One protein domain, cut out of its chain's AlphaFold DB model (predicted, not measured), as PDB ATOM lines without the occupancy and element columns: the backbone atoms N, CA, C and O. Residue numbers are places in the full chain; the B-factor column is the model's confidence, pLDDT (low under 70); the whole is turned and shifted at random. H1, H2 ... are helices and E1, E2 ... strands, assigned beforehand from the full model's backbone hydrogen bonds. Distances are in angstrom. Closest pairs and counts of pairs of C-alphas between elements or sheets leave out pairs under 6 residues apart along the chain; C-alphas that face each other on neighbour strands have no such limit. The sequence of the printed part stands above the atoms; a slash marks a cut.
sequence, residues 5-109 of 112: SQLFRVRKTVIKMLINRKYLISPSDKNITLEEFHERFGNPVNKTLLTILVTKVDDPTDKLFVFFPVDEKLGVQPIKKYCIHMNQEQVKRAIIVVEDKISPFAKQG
ATOM      1  N   SER A   5     155.106 107.989  58.935       87.62
ATOM      2  CA  SER A   5     155.113 106.533  58.732       87.62
ATOM      3  C   SER A   5     154.894 105.730  60.026       87.62
ATOM      4  O   SER A   5     154.276 104.663  60.004       87.62
ATOM      5  N   GLN A   6     155.356 106.233  61.175       90.69
ATOM      6  CA  GLN A   6     155.138 105.599  62.476       90.69
ATOM      7  C   GLN A   6     153.676 105.743  62.903       90.69
ATOM      8  O   GLN A   6     153.059 104.746  63.274       90.69
ATOM      9  N   LEU A   7     153.097 106.945  62.786       93.31
ATOM     10  CA  LEU A   7     151.679 107.177  63.094       93.31
ATOM     11  C   LEU A   7     150.759 106.329  62.212       93.31
ATOM     12  O   LEU A   7     149.807 105.736  62.719       93.31
ATOM     13  N   PHE A   8     151.086 106.187  60.926       95.38
ATOM     14  CA  PHE A   8     150.379 105.280  60.022       95.38
ATOM     15  C   PHE A   8     150.390 103.829  60.537       95.38
ATOM     16  O   PHE A   8     149.341 103.190  60.661       95.38
ATOM     17  N   ARG A   9     151.563 103.309  60.927       95.25
ATOM     18  CA  ARG A   9     151.701 101.949  61.488       95.25
ATOM     19  C   ARG A   9     150.940 101.774  62.805       95.25
ATOM     20  O   ARG A   9     150.297 100.739  63.009       95.25
ATOM     21  N   VAL A  10     150.988 102.775  63.685       95.56
ATOM     22  CA  VAL A  10     150.229 102.785  64.944       95.56
ATOM     23  C   VAL A  10     148.732 102.735  64.649       95.56
ATOM     24  O   VAL A  10     148.041 101.871  65.188       95.56
ATOM     25  N   ARG A  11     148.231 103.570  63.730       95.81
ATOM     26  CA  ARG A  11     146.815 103.572  63.339       95.81
ATOM     27  C   ARG A  11     146.381 102.221  62.774       95.81
ATOM     28  O   ARG A  11     145.362 101.698  63.215       95.81
ATOM     29  N   LYS A  12     147.165 101.596  61.886       96.69
ATOM     30  CA  LYS A  12     146.860 100.239  61.385       96.69
ATOM     31  C   LYS A  12     146.764  99.206  62.507       96.69
ATOM     32  O   LYS A  12     145.894  98.336  62.477       96.69
ATOM     33  N   THR A  13     147.633  99.309  63.509       97.62
ATOM     34  CA  THR A  13     147.614  98.413  64.675       97.62
ATOM     35  C   THR A  13     146.359  98.629  65.519       97.62
ATOM     36  O   THR A  13     145.698  97.658  65.886       97.62
ATOM     37  N   VAL A  14     145.980  99.888  65.762       98.06
ATOM     38  CA  VAL A  14     144.725 100.243  66.442       98.06
ATOM     39  C   VAL A  14     143.525  99.684  65.680       98.06
ATOM     40  O   VAL A  14     142.694  99.011  66.281       98.06
ATOM     41  N   ILE A  15     143.458  99.869  64.360       98.19
ATOM     42  CA  ILE A  15     142.375  99.330  63.528       98.19
ATOM     43  C   ILE A  15     142.299  97.799  63.635       98.19
ATOM     44  O   ILE A  15     141.224  97.251  63.877       98.19
ATOM     45  N   LYS A  16     143.435  97.093  63.551       98.00
ATOM     46  CA  LYS A  16     143.481  95.632  63.734       98.00
ATOM     47  C   LYS A  16     142.988  95.208  65.124       98.00
ATOM     48  O   LYS A  16     142.237  94.242  65.241       98.00
ATOM     49  N   MET A  17     143.366  95.940  66.174       98.50
ATOM     50  CA  MET A  17     142.876  95.705  67.534       98.50
ATOM     51  C   MET A  17     141.357  95.912  67.631       98.50
ATOM     52  O   MET A  17     140.683  95.090  68.249       98.50
ATOM     53  N   LEU A  18     140.807  96.967  67.024       98.38
ATOM     54  CA  LEU A  18     139.364  97.238  67.024       98.38
ATOM     55  C   LEU A  18     138.577  96.126  66.312       98.38
ATOM     56  O   LEU A  18     137.580  95.650  66.855       98.38
ATOM     57  N   ILE A  19     139.077  95.630  65.174       97.81
ATOM     58  CA  ILE A  19     138.500  94.476  64.461       97.81
ATOM     59  C   ILE A  19     138.502  93.226  65.352       97.81
ATOM     60  O   ILE A  19     137.477  92.558  65.489       97.81
ATOM     61  N   ASN A  20     139.630  92.920  66.004       98.06
ATOM     62  CA  ASN A  20     139.728  91.770  66.912       98.06
ATOM     63  C   ASN A  20     138.762  91.892  68.097       98.06
ATOM     64  O   ASN A  20     138.176  90.901  68.529       98.06
ATOM     65  N   ARG A  21     138.548  93.119  68.579       97.56
ATOM     66  CA  ARG A  21     137.558  93.454  69.607       97.56
ATOM     67  C   ARG A  21     136.125  93.542  69.071       97.56
ATOM     68  O   ARG A  21     135.253  93.929  69.840       97.56
ATOM     69  N   LYS A  22     135.855  93.147  67.822       97.81
ATOM     70  CA  LYS A  22     134.516  93.102  67.203       97.81
ATOM     71  C   LYS A  22     133.825  94.470  67.121       97.81
ATOM     72  O   LYS A  22     132.621  94.574  67.329       97.81
ATOM     73  N   TYR A  23     134.595  95.511  66.817       98.31
ATOM     74  CA  TYR A  23     134.061  96.813  66.423       98.31
ATOM     75  C   TYR A  23     133.903  96.902  64.903       98.31
ATOM     76  O   TYR A  23     134.705  96.339  64.152       98.31
ATOM     77  N   LEU A  24     132.874  97.622  64.458       97.44
ATOM     78  CA  LEU A  24     132.632  97.931  63.054       97.44
ATOM     79  C   LEU A  24     133.719  98.877  62.544       97.44
ATOM     80  O   LEU A  24     133.931  99.954  63.096       97.44
ATOM     81  N   ILE A  25     134.402  98.462  61.479       97.50
ATOM     82  CA  ILE A  25     135.437  99.237  60.796       97.50
ATOM     83  C   ILE A  25     135.116  99.248  59.308       97.50
ATOM     84  O   ILE A  25     134.844  98.198  58.721       97.50
ATOM     85  N   SER A  26     135.178 100.429  58.699       95.12
ATOM     86  CA  SER A  26     134.963 100.581  57.265       95.12
ATOM     87  C   SER A  26     136.084  99.891  56.460       95.12
ATOM     88  O   SER A  26     137.246  99.883  56.883       95.12
ATOM     89  N   PRO A  27     135.793  99.318  55.278       94.12
ATOM     90  CA  PRO A  27     136.834  98.769  54.410       94.12
ATOM     91  C   PRO A  27     137.902  99.799  54.013       94.12
ATOM     92  O   PRO A  27     139.073  99.433  53.904       94.12
ATOM     93  N   SER A  28     137.518 101.072  53.858       94.25
ATOM     94  CA  SER A  28     138.438 102.169  53.545       94.25
ATOM     95  C   SER A  28     139.416 102.443  54.685       94.25
ATOM     96  O   SER A  28     140.603 102.587  54.430       94.25
ATOM     97  N   ASP A  29     138.984 102.414  55.951       93.81
ATOM     98  CA  ASP A  29     139.907 102.535  57.090       93.81
ATOM     99  C   ASP A  29     140.782 101.285  57.274       93.81
ATOM    100  O   ASP A  29     141.923 101.377  57.732       93.81
ATOM    101  N   LYS A  30     140.257 100.102  56.933       94.88
ATOM    102  CA  LYS A  30     140.974  98.826  57.069       94.88
ATOM    103  C   LYS A  30     142.133  98.695  56.080       94.88
ATOM    104  O   LYS A  30     143.196  98.197  56.458       94.88
ATOM    105  N   ASN A  31     141.911  99.106  54.835       95.00
ATOM    106  CA  ASN A  31     142.839  98.896  53.723       95.00
ATOM    107  C   ASN A  31     143.571 100.172  53.288       95.00
ATOM    108  O   ASN A  31     144.234 100.143  52.257       95.00
ATOM    109  N   ILE A  32     143.484 101.244  54.082       96.00
ATOM    110  CA  ILE A  32     144.097 102.539  53.780       96.00
ATOM    111  C   ILE A  32     145.596 102.417  53.454       96.00
ATOM    112  O   ILE A  32     146.355 101.749  54.177       96.00
ATOM    113  N   THR A  33     146.019 103.067  52.372       96.06
ATOM    114  CA  THR A  33     147.428 103.190  51.966       96.06
ATOM    115  C   THR A  33     148.123 104.342  52.702       96.06
ATOM    116  O   THR A  33     147.491 105.107  53.433       96.06
ATOM    117  N   LEU A  34     149.450 104.458  52.577       94.44
ATOM    118  CA  LEU A  34     150.178 105.562  53.214       94.44
ATOM    119  C   LEU A  34     149.866 106.896  52.519       94.44
ATOM    120  O   LEU A  34     149.771 107.931  53.175       94.44
ATOM    121  N   GLU A  35     149.684 106.854  51.205       94.94
ATOM    122  CA  GLU A  35     149.316 107.982  50.358       94.94
ATOM    123  C   GLU A  35     147.934 108.513  50.756       94.94
ATOM    124  O   GLU A  35     147.819 109.669  51.160       94.94
ATOM    125  N   GLU A  36     146.918 107.644  50.793       95.75
ATOM    126  CA  GLU A  36     145.556 107.992  51.230       95.75
ATOM    127  C   GLU A  36     145.530 108.500  52.679       95.75
ATOM    128  O   GLU A  36     144.752 109.383  53.046       95.75
ATOM    129  N   PHE A  37     146.393 107.947  53.534       95.62
ATOM    130  CA  PHE A  37     146.541 108.412  54.906       95.62
ATOM    131  C   PHE A  37     147.052 109.860  54.960       95.62
ATOM    132  O   PHE A  37     146.510 110.665  55.718       95.62
ATOM    133  N   HIS A  38     148.046 110.223  54.150       95.25
ATOM    134  CA  HIS A  38     148.519 111.605  54.064       95.25
ATOM    135  C   HIS A  38     147.495 112.543  53.426       95.25
ATOM    136  O   HIS A  38     147.351 113.671  53.889       95.25
ATOM    137  N   GLU A  39     146.757 112.095  52.414       95.31
ATOM    138  CA  GLU A  39     145.684 112.892  51.812       95.31
ATOM    139  C   GLU A  39     144.584 113.204  52.831       95.31
ATOM    140  O   GLU A  39     144.127 114.341  52.942       95.31
ATOM    141  N   ARG A  40     144.192 112.205  53.631       94.69
ATOM    142  CA  ARG A  40     143.086 112.338  54.584       94.69
ATOM    143  C   ARG A  40     143.465 113.064  55.871       94.69
ATOM    144  O   ARG A  40     142.627 113.756  56.445       94.69
ATOM    145  N   PHE A  41     144.688 112.875  56.360       95.06
ATOM    146  CA  PHE A  41     145.109 113.385  57.670       95.06
ATOM    147  C   PHE A  41     146.222 114.436  57.595       95.06
ATOM    148  O   PHE A  41     146.594 114.987  58.628       95.06
ATOM    149  N   GLY A  42     146.723 114.754  56.402       93.44
ATOM    150  CA  GLY A  42     147.777 115.735  56.162       93.44
ATOM    151  C   GLY A  42     149.192 115.150  56.168       93.44
ATOM    152  O   GLY A  42     149.451 114.048  56.660       93.44
ATOM    153  N   ASN A  43     150.132 115.934  55.636       90.31
ATOM    154  CA  ASN A  43     151.565 115.660  55.674       90.31
ATOM    155  C   ASN A  43     152.335 116.976  55.937       90.31
ATOM    156  O   ASN A  43     152.517 117.753  55.000       90.31
ATOM    157  N   PRO A  44     152.750 117.276  57.187       87.75
ATOM    158  CA  PRO A  44     152.728 116.407  58.367       87.75
ATOM    159  C   PRO A  44     151.313 116.113  58.888       87.75
ATOM    160  O   PRO A  44     150.387 116.905  58.725       87.75
ATOM    161  N   VAL A  45     151.159 114.955  59.531       92.81
ATOM    162  CA  VAL A  45     149.860 114.432  59.983       92.81
ATOM    163  C   VAL A  45     149.257 115.305  61.082       92.81
ATOM    164  O   VAL A  45     149.853 115.508  62.142       92.81
ATOM    165  N   ASN A  46     148.020 115.744  60.878       92.62
ATOM    166  CA  ASN A  46     147.220 116.420  61.882       92.62
ATOM    167  C   ASN A  46     146.550 115.401  62.821       92.62
ATOM    168  O   ASN A  46     145.509 114.817  62.513       92.62
ATOM    169  N   LYS A  47     147.123 115.229  64.017       90.75
ATOM    170  CA  LYS A  47     146.631 114.283  65.035       90.75
ATOM    171  C   LYS A  47     145.186 114.531  65.480       90.75
ATOM    172  O   LYS A  47     144.513 113.581  65.871       90.75
ATOM    173  N   THR A  48     144.681 115.764  65.391       89.25
ATOM    174  CA  THR A  48     143.287 116.066  65.775       89.25
ATOM    175  C   THR A  48     142.271 115.329  64.897       89.25
ATOM    176  O   THR A  48     141.219 114.919  65.388       89.25
ATOM    177  N   LEU A  49     142.633 115.061  63.636       93.19
ATOM    178  CA  LEU A  49     141.820 114.322  62.668       93.19
ATOM    179  C   LEU A  49     141.914 112.798  62.841       93.19
ATOM    180  O   LEU A  49     141.148 112.061  62.226       93.19
ATOM    181  N   LEU A  50     142.839 112.299  63.668       94.19
ATOM    182  CA  LEU A  50     143.039 110.860  63.857       94.19
ATOM    183  C   LEU A  50     142.046 110.227  64.835       94.19
ATOM    184  O   LEU A  50     142.059 109.003  64.963       94.19
ATOM    185  N   THR A  51     141.204 111.015  65.509       95.19
ATOM    186  CA  THR A  51     140.189 110.497  66.436       95.19
ATOM    187  C   THR A  51     139.291 109.474  65.739       95.19
ATOM    188  O   THR A  51     138.829 109.692  64.621       95.19
ATOM    189  N   ILE A  52     139.062 108.336  66.391       96.81
ATOM    190  CA  ILE A  52     138.216 107.251  65.879       96.81
ATOM    191  C   ILE A  52     137.032 107.085  66.827       96.81
ATOM    192  O   ILE A  52     137.236 106.947  68.032       96.81
ATOM    193  N   LEU A  53     135.819 107.039  66.283       97.12
ATOM    194  CA  LEU A  53     134.623 106.576  66.979       97.12
ATOM    195  C   LEU A  53     134.142 105.303  66.293       97.12
ATOM    196  O   LEU A  53     133.925 105.295  65.083       97.12
ATOM    197  N   VAL A  54     133.990 104.228  67.058       97.62
ATOM    198  CA  VAL A  54     133.487 102.951  66.548       97.62
ATOM    199  C   VAL A  54     132.367 102.421  67.415       97.62
ATOM    200  O   VAL A  54     132.298 102.704  68.610       97.62
ATOM    201  N   THR A  55     131.518 101.614  66.791       97.81
ATOM    202  CA  THR A  55     130.400 100.923  67.431       97.81
ATOM    203  C   THR A  55     130.606  99.423  67.288       97.81
ATOM    204  O   THR A  55     131.204  98.962  66.312       97.81
ATOM    205  N   LYS A  56     130.201  98.655  68.291       97.50
ATOM    206  CA  LYS A  56     130.308  97.202  68.286       97.50
ATOM    207  C   LYS A  56     129.400  96.596  67.207       97.50
ATOM    208  O   LYS A  56     128.371  97.168  66.865       97.50
ATOM    209  N   VAL A  57     129.799  95.452  66.645       96.44
ATOM    210  CA  VAL A  57     129.018  94.769  65.593       96.44
ATOM    211  C   VAL A  57     127.679  94.245  66.121       96.44
ATOM    212  O   VAL A  57     126.686  94.300  65.406       96.44
ATOM    213  N   ASP A  58     127.661  93.729  67.348       96.12
ATOM    214  CA  ASP A  58     126.520  93.049  67.970       96.12
ATOM    215  C   ASP A  58     125.738  93.914  68.974       96.12
ATOM    216  O   ASP A  58     124.626  93.548  69.344       96.12
ATOM    217  N   ASP A  59     126.276  95.067  69.380       95.56
ATOM    218  CA  ASP A  59     125.624  95.992  70.313       95.56
ATOM    219  C   ASP A  59     125.829  97.462  69.885       95.56
ATOM    220  O   ASP A  59     126.894  98.041  70.116       95.56
ATOM    221  N   PRO A  60     124.816  98.124  69.295       92.62
ATOM    222  CA  PRO A  60     124.940  99.511  68.856       92.62
ATOM    223  C   PRO A  60     125.091 100.525  70.007       92.62
ATOM    224  O   PRO A  60     125.450 101.681  69.769       92.62
ATOM    225  N   THR A  61     124.827 100.118  71.253       94.31
ATOM    226  CA  THR A  61     125.032 100.953  72.447       94.31
ATOM    227  C   THR A  61     126.478 100.893  72.954       94.31
ATOM    228  O   THR A  61     126.944 101.796  73.656       94.31
ATOM    229  N   ASP A  62     127.233  99.869  72.542       96.19
ATOM    230  CA  ASP A  62     128.660  99.712  72.802       96.19
ATOM    231  C   ASP A  62     129.471 100.527  71.788       96.19
ATOM    232  O   ASP A  62     129.853 100.066  70.710       96.19
ATOM    233  N   LYS A  63     129.753 101.771  72.174       97.56
ATOM    234  CA  LYS A  63     130.658 102.667  71.456       97.56
ATOM    235  C   LYS A  63     132.010 102.778  72.158       97.56
ATOM    236  O   LYS A  63     132.119 102.655  73.384       97.56
ATOM    237  N   LEU A  64     133.045 103.067  71.373       98.06
ATOM    238  CA  LEU A  64     134.411 103.263  71.842       98.06
ATOM    239  C   LEU A  64     135.077 104.406  71.076       98.06
ATOM    240  O   LEU A  64     135.113 104.402  69.845       98.06
ATOM    241  N   PHE A  65     135.671 105.337  71.819       98.19
ATOM    242  CA  PHE A  65     136.570 106.336  71.255       98.19
ATOM    243  C   PHE A  65     138.027 105.873  71.255       98.19
ATOM    244  O   PHE A  65     138.483 105.192  72.175       98.19
ATOM    245  N   VAL A  66     138.794 106.317  70.262       97.88
ATOM    246  CA  VAL A  66     140.257 106.310  70.301       97.88
ATOM    247  C   VAL A  66     140.773 107.716  70.024       97.88
ATOM    248  O   VAL A  66     140.539 108.257  68.944       97.88
ATOM    249  N   PHE A  67     141.482 108.297  70.990       96.56
ATOM    250  CA  PHE A  67     142.042 109.644  70.908       96.56
ATOM    251  C   PHE A  67     143.556 109.614  70.683       96.56
ATOM    252  O   PHE A  67     144.267 108.782  71.254       96.56
ATOM    253  N   PHE A  68     144.040 110.574  69.895       94.62
ATOM    254  CA  PHE A  68     145.457 110.817  69.620       94.62
ATOM    255  C   PHE A  68     145.800 112.248  70.060       94.62
ATOM    256  O   PHE A  68     145.555 113.194  69.305       94.62
ATOM    257  N   PRO A  69     146.301 112.451  71.291       93.12
ATOM    258  CA  PRO A  69     146.632 113.778  71.790       93.12
ATOM    259  C   PRO A  69     147.714 114.456  70.952       93.12
ATOM    260  O   PRO A  69     148.672 113.821  70.507       93.12
ATOM    261  N   VAL A  70     147.562 115.767  70.754       89.62
ATOM    262  CA  VAL A  70     148.573 116.583  70.070       89.62
ATOM    263  C   VAL A  70     149.826 116.706  70.934       89.62
ATOM    264  O   VAL A  70     150.933 116.535  70.424       89.62
ATOM    265  N   ASP A  71     149.626 116.926  72.234       86.69
ATOM    266  CA  ASP A  71     150.683 117.105  73.224       86.69
ATOM    267  C   ASP A  71     151.431 115.790  73.492       86.69
ATOM    268  O   ASP A  71     150.819 114.774  73.829       86.69
ATOM    269  N   GLU A  72     152.765 115.823  73.417       82.69
ATOM    270  CA  GLU A  72     153.628 114.668  73.725       82.69
ATOM    271  C   GLU A  72     153.449 114.193  75.179       82.69
ATOM    272  O   GLU A  72     153.452 112.993  75.472       82.69
ATOM    273  N   LYS A  73     153.246 115.151  76.096       86.56
ATOM    274  CA  LYS A  73     152.939 114.910  77.508       86.56
ATOM    275  C   LYS A  73     151.468 115.184  77.778       86.56
ATOM    276  O   LYS A  73     151.021 116.329  77.759       86.56
ATOM    277  N   LEU A  74     150.726 114.131  78.107       90.75
ATOM    278  CA  LEU A  74     149.296 114.244  78.354       90.75
ATOM    279  C   LEU A  74     149.023 114.791  79.760       90.75
ATOM    280  O   LEU A  74     149.271 114.126  80.772       90.75
ATOM    281  N   GLY A  75     148.499 116.015  79.810       89.44
ATOM    282  CA  GLY A  75     148.008 116.655  81.027       89.44
ATOM    283  C   GLY A  75     146.531 116.368  81.320       89.44
ATOM    284  O   GLY A  75     145.859 115.605  80.633       89.44
ATOM    285  N   VAL A  76     146.006 117.039  82.347       89.94
ATOM    286  CA  VAL A  76     144.609 116.899  82.794       89.94
ATOM    287  C   VAL A  76     143.611 117.531  81.814       89.94
ATOM    288  O   VAL A  76     142.536 116.984  81.580       89.94
ATOM    289  N   GLN A  77     143.955 118.688  81.243       89.25
ATOM    290  CA  GLN A  77     143.030 119.478  80.423       89.25
ATOM    291  C   GLN A  77     142.541 118.736  79.163       89.25
ATOM    292  O   GLN A  77     141.330 118.709  78.944       89.25
ATOM    293  N   PRO A  78     143.406 118.078  78.362       91.00
ATOM    294  CA  PRO A  78     142.937 117.297  77.217       91.00
ATOM    295  C   PRO A  78     142.006 116.148  77.621       91.00
ATOM    296  O   PRO A  78     140.994 115.930  76.964       91.00
ATOM    297  N   ILE A  79     142.282 115.471  78.742       91.62
ATOM    298  CA  ILE A  79     141.445 114.365  79.234       91.62
ATOM    299  C   ILE A  79     140.043 114.859  79.599       91.62
ATOM    300  O   ILE A  79     139.059 114.236  79.209       91.62
ATOM    301  N   LYS A  80     139.932 116.013  80.269       92.19
ATOM    302  CA  LYS A  80     138.625 116.628  80.557       92.19
ATOM    303  C   LYS A  80     137.837 116.918  79.279       92.19
ATOM    304  O   LYS A  80     136.647 116.622  79.221       92.19
ATOM    305  N   LYS A  81     138.496 117.444  78.239       93.00
ATOM    306  CA  LYS A  81     137.861 117.677  76.929       93.00
ATOM    307  C   LYS A  81     137.367 116.373  76.299       93.00
ATOM    308  O   LYS A  81     136.257 116.345  75.776       93.00
ATOM    309  N   TYR A  82     138.149 115.296  76.389       94.25
ATOM    310  CA  TYR A  82     137.723 113.980  75.909       94.25
ATOM    311  C   TYR A  82     136.507 113.462  76.669       94.25
ATOM    312  O   TYR A  82     135.580 112.980  76.033       94.25
ATOM    313  N   CYS A  83     136.451 113.625  77.990       94.06
ATOM    314  CA  CYS A  83     135.291 113.199  78.770       94.06
ATOM    315  C   CYS A  83     134.026 114.008  78.468       94.06
ATOM    316  O   CYS A  83     132.945 113.433  78.387       94.06
ATOM    317  N   ILE A  84     134.148 115.314  78.212       94.56
ATOM    318  CA  ILE A  84     133.022 116.124  77.724       94.56
ATOM    319  C   ILE A  84     132.521 115.582  76.379       94.56
ATOM    320  O   ILE A  84     131.325 115.346  76.228       94.56
ATOM    321  N   HIS A  85     133.429 115.323  75.434       94.31
ATOM    322  CA  HIS A  85     133.077 114.794  74.114       94.31
ATOM    323  C   HIS A  85     132.453 113.390  74.198       94.31
ATOM    324  O   HIS A  85     131.446 113.105  73.559       94.31
ATOM    325  N   MET A  86     132.997 112.527  75.059       95.88
ATOM    326  CA  MET A  86     132.434 111.210  75.354       95.88
ATOM    327  C   MET A  86     131.015 111.307  75.916       95.88
ATOM    328  O   MET A  86     130.146 110.562  75.474       95.88
ATOM    329  N   ASN A  87     130.760 112.235  76.842       95.19
ATOM    330  CA  ASN A  87     129.427 112.445  77.409       95.19
ATOM    331  C   ASN A  87     128.426 112.946  76.360       95.19
ATOM    332  O   ASN A  87     127.294 112.467  76.335       95.19
ATOM    333  N   GLN A  88     128.843 113.860  75.477       95.19
ATOM    334  CA  GLN A  88     128.012 114.365  74.375       95.19
ATOM    335  C   GLN A  88     127.583 113.242  73.420       95.19
ATOM    336  O   GLN A  88     126.425 113.176  73.025       95.19
ATOM    337  N   GLU A  89     128.494 112.317  73.125       94.75
ATOM    338  CA  GLU A  89     128.266 111.184  72.217       94.75
ATOM    339  C   GLU A  89     127.727 109.924  72.925       94.75
ATOM    340  O   GLU A  89     127.539 108.872  72.301       94.75
ATOM    341  N   GLN A  90     127.480 110.023  74.239       94.75
ATOM    342  CA  GLN A  90     127.027 108.938  75.117       94.75
ATOM    343  C   GLN A  90     127.944 107.700  75.085       94.75
ATOM    344  O   GLN A  90     127.500 106.553  75.163       94.75
ATOM    345  N   VAL A  91     129.254 107.927  74.984       96.62
ATOM    346  CA  VAL A  91     130.279 106.884  74.897       96.62
ATOM    347  C   VAL A  91     130.922 106.652  76.259       96.62
ATOM    348  O   VAL A  91     131.481 107.561  76.861       96.62
ATOM    349  N   LYS A  92     130.911 105.404  76.736       93.56
ATOM    350  CA  LYS A  92     131.429 105.047  78.073       93.56
ATOM    351  C   LYS A  92     132.880 104.563  78.082       93.56
ATOM    352  O   LYS A  92     133.453 104.366  79.149       93.56
ATOM    353  N   ARG A  93     133.473 104.312  76.912       95.62
ATOM    354  CA  ARG A  93     134.822 103.746  76.789       95.62
ATOM    355  C   ARG A  93     135.690 104.579  75.862       95.62
ATOM    356  O   ARG A  93     135.240 105.016  74.805       95.62
ATOM    357  N   ALA A  94     136.960 104.712  76.222       96.25
ATOM    358  CA  ALA A  94     137.959 105.313  75.357       96.25
ATOM    359  C   ALA A  94     139.319 104.625  75.484       96.25
ATOM    360  O   ALA A  94     139.652 104.033  76.511       96.25
ATOM    361  N   ILE A  95     140.114 104.735  74.427       96.94
ATOM    362  CA  ILE A  95     141.542 104.430  74.392       96.94
ATOM    363  C   ILE A  95     142.263 105.732  74.057       96.94
ATOM    364  O   ILE A  95     141.855 106.449  73.149       96.94
ATOM    365  N   ILE A  96     143.340 106.046  74.771       94.56
ATOM    366  CA  ILE A  96     144.158 107.228  74.489       94.56
ATOM    367  C   ILE A  96     145.556 106.750  74.106       94.56
ATOM    368  O   ILE A  96     146.216 106.070  74.892       94.56
ATOM    369  N   VAL A  97     145.993 107.081  72.892       94.38
ATOM    370  CA  VAL A  97     147.309 106.706  72.361       94.38
ATOM    371  C   VAL A  97     148.271 107.867  72.584       94.38
ATOM    372  O   VAL A  97     148.197 108.870  71.882       94.38
ATOM    373  N   VAL A  98     149.149 107.746  73.578       91.81
ATOM    374  CA  VAL A  98     150.114 108.788  73.973       91.81
ATOM    375  C   VAL A  98     151.506 108.514  73.403       91.81
ATOM    376  O   VAL A  98     151.871 107.354  73.225       91.81
ATOM    377  N   GLU A  99     152.280 109.566  73.122       85.62
ATOM    378  CA  GLU A  99     153.642 109.432  72.575       85.62
ATOM    379  C   GLU A  99     154.709 109.199  73.651       85.62
ATOM    380  O   GLU A  99     155.570 108.345  73.461       85.62
ATOM    381  N   ASP A 100     154.649 109.922  74.774       86.25
ATOM    382  CA  ASP A 100     155.616 109.774  75.870       86.25
ATOM    383  C   ASP A 100     154.911 109.443  77.192       86.25
ATOM    384  O   ASP A 100     154.653 108.280  77.515       86.25
ATOM    385  N   LYS A 101     154.575 110.464  77.986       83.50
ATOM    386  CA  LYS A 101     154.129 110.281  79.371       83.50
ATOM    387  C   LYS A 101     152.795 110.949  79.638       83.50
ATOM    388  O   LYS A 101     152.533 112.079  79.240       83.50
ATOM    389  N   ILE A 102     151.983 110.259  80.428       87.56
ATOM    390  CA  ILE A 102     150.826 110.839  81.110       87.56
ATOM    391  C   ILE A 102     151.318 111.441  82.427       87.56
ATOM    392  O   ILE A 102     152.068 110.783  83.160       87.56
ATOM    393  N   SER A 103     150.908 112.672  82.740       84.69
ATOM    394  CA  SER A 103     151.279 113.306  84.008       84.69
ATOM    395  C   SER A 103     150.742 112.502  85.207       84.69
ATOM    396  O   SER A 103     149.672 111.894  85.107       84.69
ATOM    397  N   PRO A 104     151.431 112.481  86.365       84.69
ATOM    398  CA  PRO A 104     150.964 111.736  87.538       84.69
ATOM    399  C   PRO A 104     149.539 112.110  87.967       84.69
ATOM    400  O   PRO A 104     148.744 111.230  88.278       84.69
ATOM    401  N   PHE A 105     149.189 113.399  87.899       82.50
ATOM    402  CA  PHE A 105     147.833 113.887  88.169       82.50
ATOM    403  C   PHE A 105     146.805 113.348  87.174       82.50
ATOM    404  O   PHE A 105     145.713 112.954  87.572       82.50
ATOM    405  N   ALA A 106     147.151 113.288  85.887       84.06
ATOM    406  CA  ALA A 106     146.275 112.727  84.868       84.06
ATOM    407  C   ALA A 106     146.042 111.217  85.052       84.06
ATOM    408  O   ALA A 106     144.935 110.735  84.820       84.06
ATOM    409  N   LYS A 107     147.045 110.475  85.543       82.62
ATOM    410  CA  LYS A 107     146.922 109.035  85.830       82.62
ATOM    411  C   LYS A 107     145.967 108.710  86.979       82.62
ATOM    412  O   LYS A 107     145.459 107.596  87.021       82.62
ATOM    413  N   GLN A 108     145.715 109.646  87.898       81.25
ATOM    414  CA  GLN A 108     144.809 109.414  89.032       81.25
ATOM    415  C   GLN A 108     143.344 109.252  88.605       81.25
ATOM    416  O   GLN A 108     142.532 108.812  89.413       81.25
ATOM    417  N   GLY A 109     142.989 109.609  87.364       66.88
ATOM    418  CA  GLY A 109     141.696 109.265  86.769       66.88
ATOM    419  C   GLY A 109     140.476 109.998  87.336       66.88
ATOM    420  O   GLY A 109     139.395 109.831  86.796       66.88
TER     421      GLY A 109
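This is residues 5 to 109 of the 112 residues of the protein "Hypothetical protein" of Aplanochytrium stocchinoi (UniProt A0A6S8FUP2). A small three-stranded sheet, E1 E2 E3, stands between two helical parts: H5 packs over one face of it, over E2 and E3, while the long helix H1 passes near E1 and E2, only grazing the sheet, and H2 packs on H1. The short helices H3 and H4 lie in the part of the chain between H2 and the sheet, and H6 is the element farthest from the mean of the C-alphas, 19.6 A. The printed part has 105 residues with six named helices and three named strands, in the order H1 H2 H3 H4 E1 E2 H5 E3 H6; the sheet is mixed, with E1 and E2 antiparallel and E2 and E3 parallel. The class is mixed, helices and strands. The whole is compact, with a radius of gyration of the C-alphas of 14.2 A and spans of 38 by 36 by 21 A.

The sheet has E1 at residues 52 to 55, E2 at residues 63 to 67 and E3 at residues 93 to 96. E2, the longest strand, measures 13.4 A from its first to its last C-alpha, and E1 and E3 measure 10.2 A each. C-alpha 63, where E2 begins, is at (130.658, 102.667, 71.456). H5, residues 76 to 88, is 18.8 A long. H1, residues 5 to 20, is the longest helix at 22.8 A; it begins with C-alpha 5 at (155.113, 106.533, 58.732). H2 holds residues 27 to 31 and is 6.0 A long, H3 holds residues 34 to 41 and is 10.3 A long, and H4 holds residues 47 to 50 and is 5.1 A long. H6, residues 104 to 107, is 5.2 A long and ends with C-alpha 107 at (146.922, 109.035, 85.830).

E2 is the inner strand, and E1 and E3 are the edge strands. E1 and E2 form a hairpin, antiparallel at 168 degrees between their directions; N 52 and O 66 are within hydrogen-bond range at 3.0 A, and N 66 and O 52 at 2.8 A. E2 and E3 are parallel at 16 degrees, with N 67 and O 95 within hydrogen-bond range at 2.9 A and N 95 and O 65 at 2.8 A. E2, H5 and E3 make a strand-helix-strand unit, two parallel neighbour strands with a helix between them along the chain, and its crossover is right-handed. H5 is on one face of the sheet, which gives two layers, helix over sheet. Its height over the sheet is 10.2 A, and it lies over E2 and E3. On the local plane its line and that of E3 stand at 32 degrees, only just slantwise to the strands. The closest C-alphas of H5 and E2 are those of Phe 65 and Met 86, 7.6 A apart. H5, with residues 76 to 79 alone, only just touches H6, with 3 pairs of C-alphas within 8 A; the closest are those of Val 76 and Ala 106, 4.9 A. H1 only grazes the sheet, with residues 11 to 18. H1 touches H2 with residues 12 to 16 alone, the closest C-alphas being those of Ile 15 and Lys 30 at 6.6 A. With residues 5 to 8 alone it only just touches H3, with 3 pairs of C-alphas within 8 A, about perpendicular at 86 degrees; C-alphas 8 and 34 are the closest, 6.8 A. H3 and H4 touch only at the corner by their link, and only just, with 3 pairs within 8 A; the C-alphas of Phe 41 and Leu 49 are the closest at 6.1 A. H4 only grazes the sheet, with residues 47 to 50. H1 and H5 are apart. In H1, H2, H3 and H5 every O i to N i+4 pair is within hydrogen-bond range; H4 and H6 are too short for such a pair.

The two C-alphas farthest apart are those of Glu 35 and Gln 108, 39.0 A. The printed part runs from residue 5 to residue 109 and has no cut. Of the links, those from H2 to H3, H3 to H4, H4 to E1 and H5 to E3 are tight, and those from H1 to H2, E1 to E2, E2 to H5 and E3 to H6 are short; no link is long. The mean pLDDT of the printed part is 93.3, and residue 109 is the one printed residue under 70.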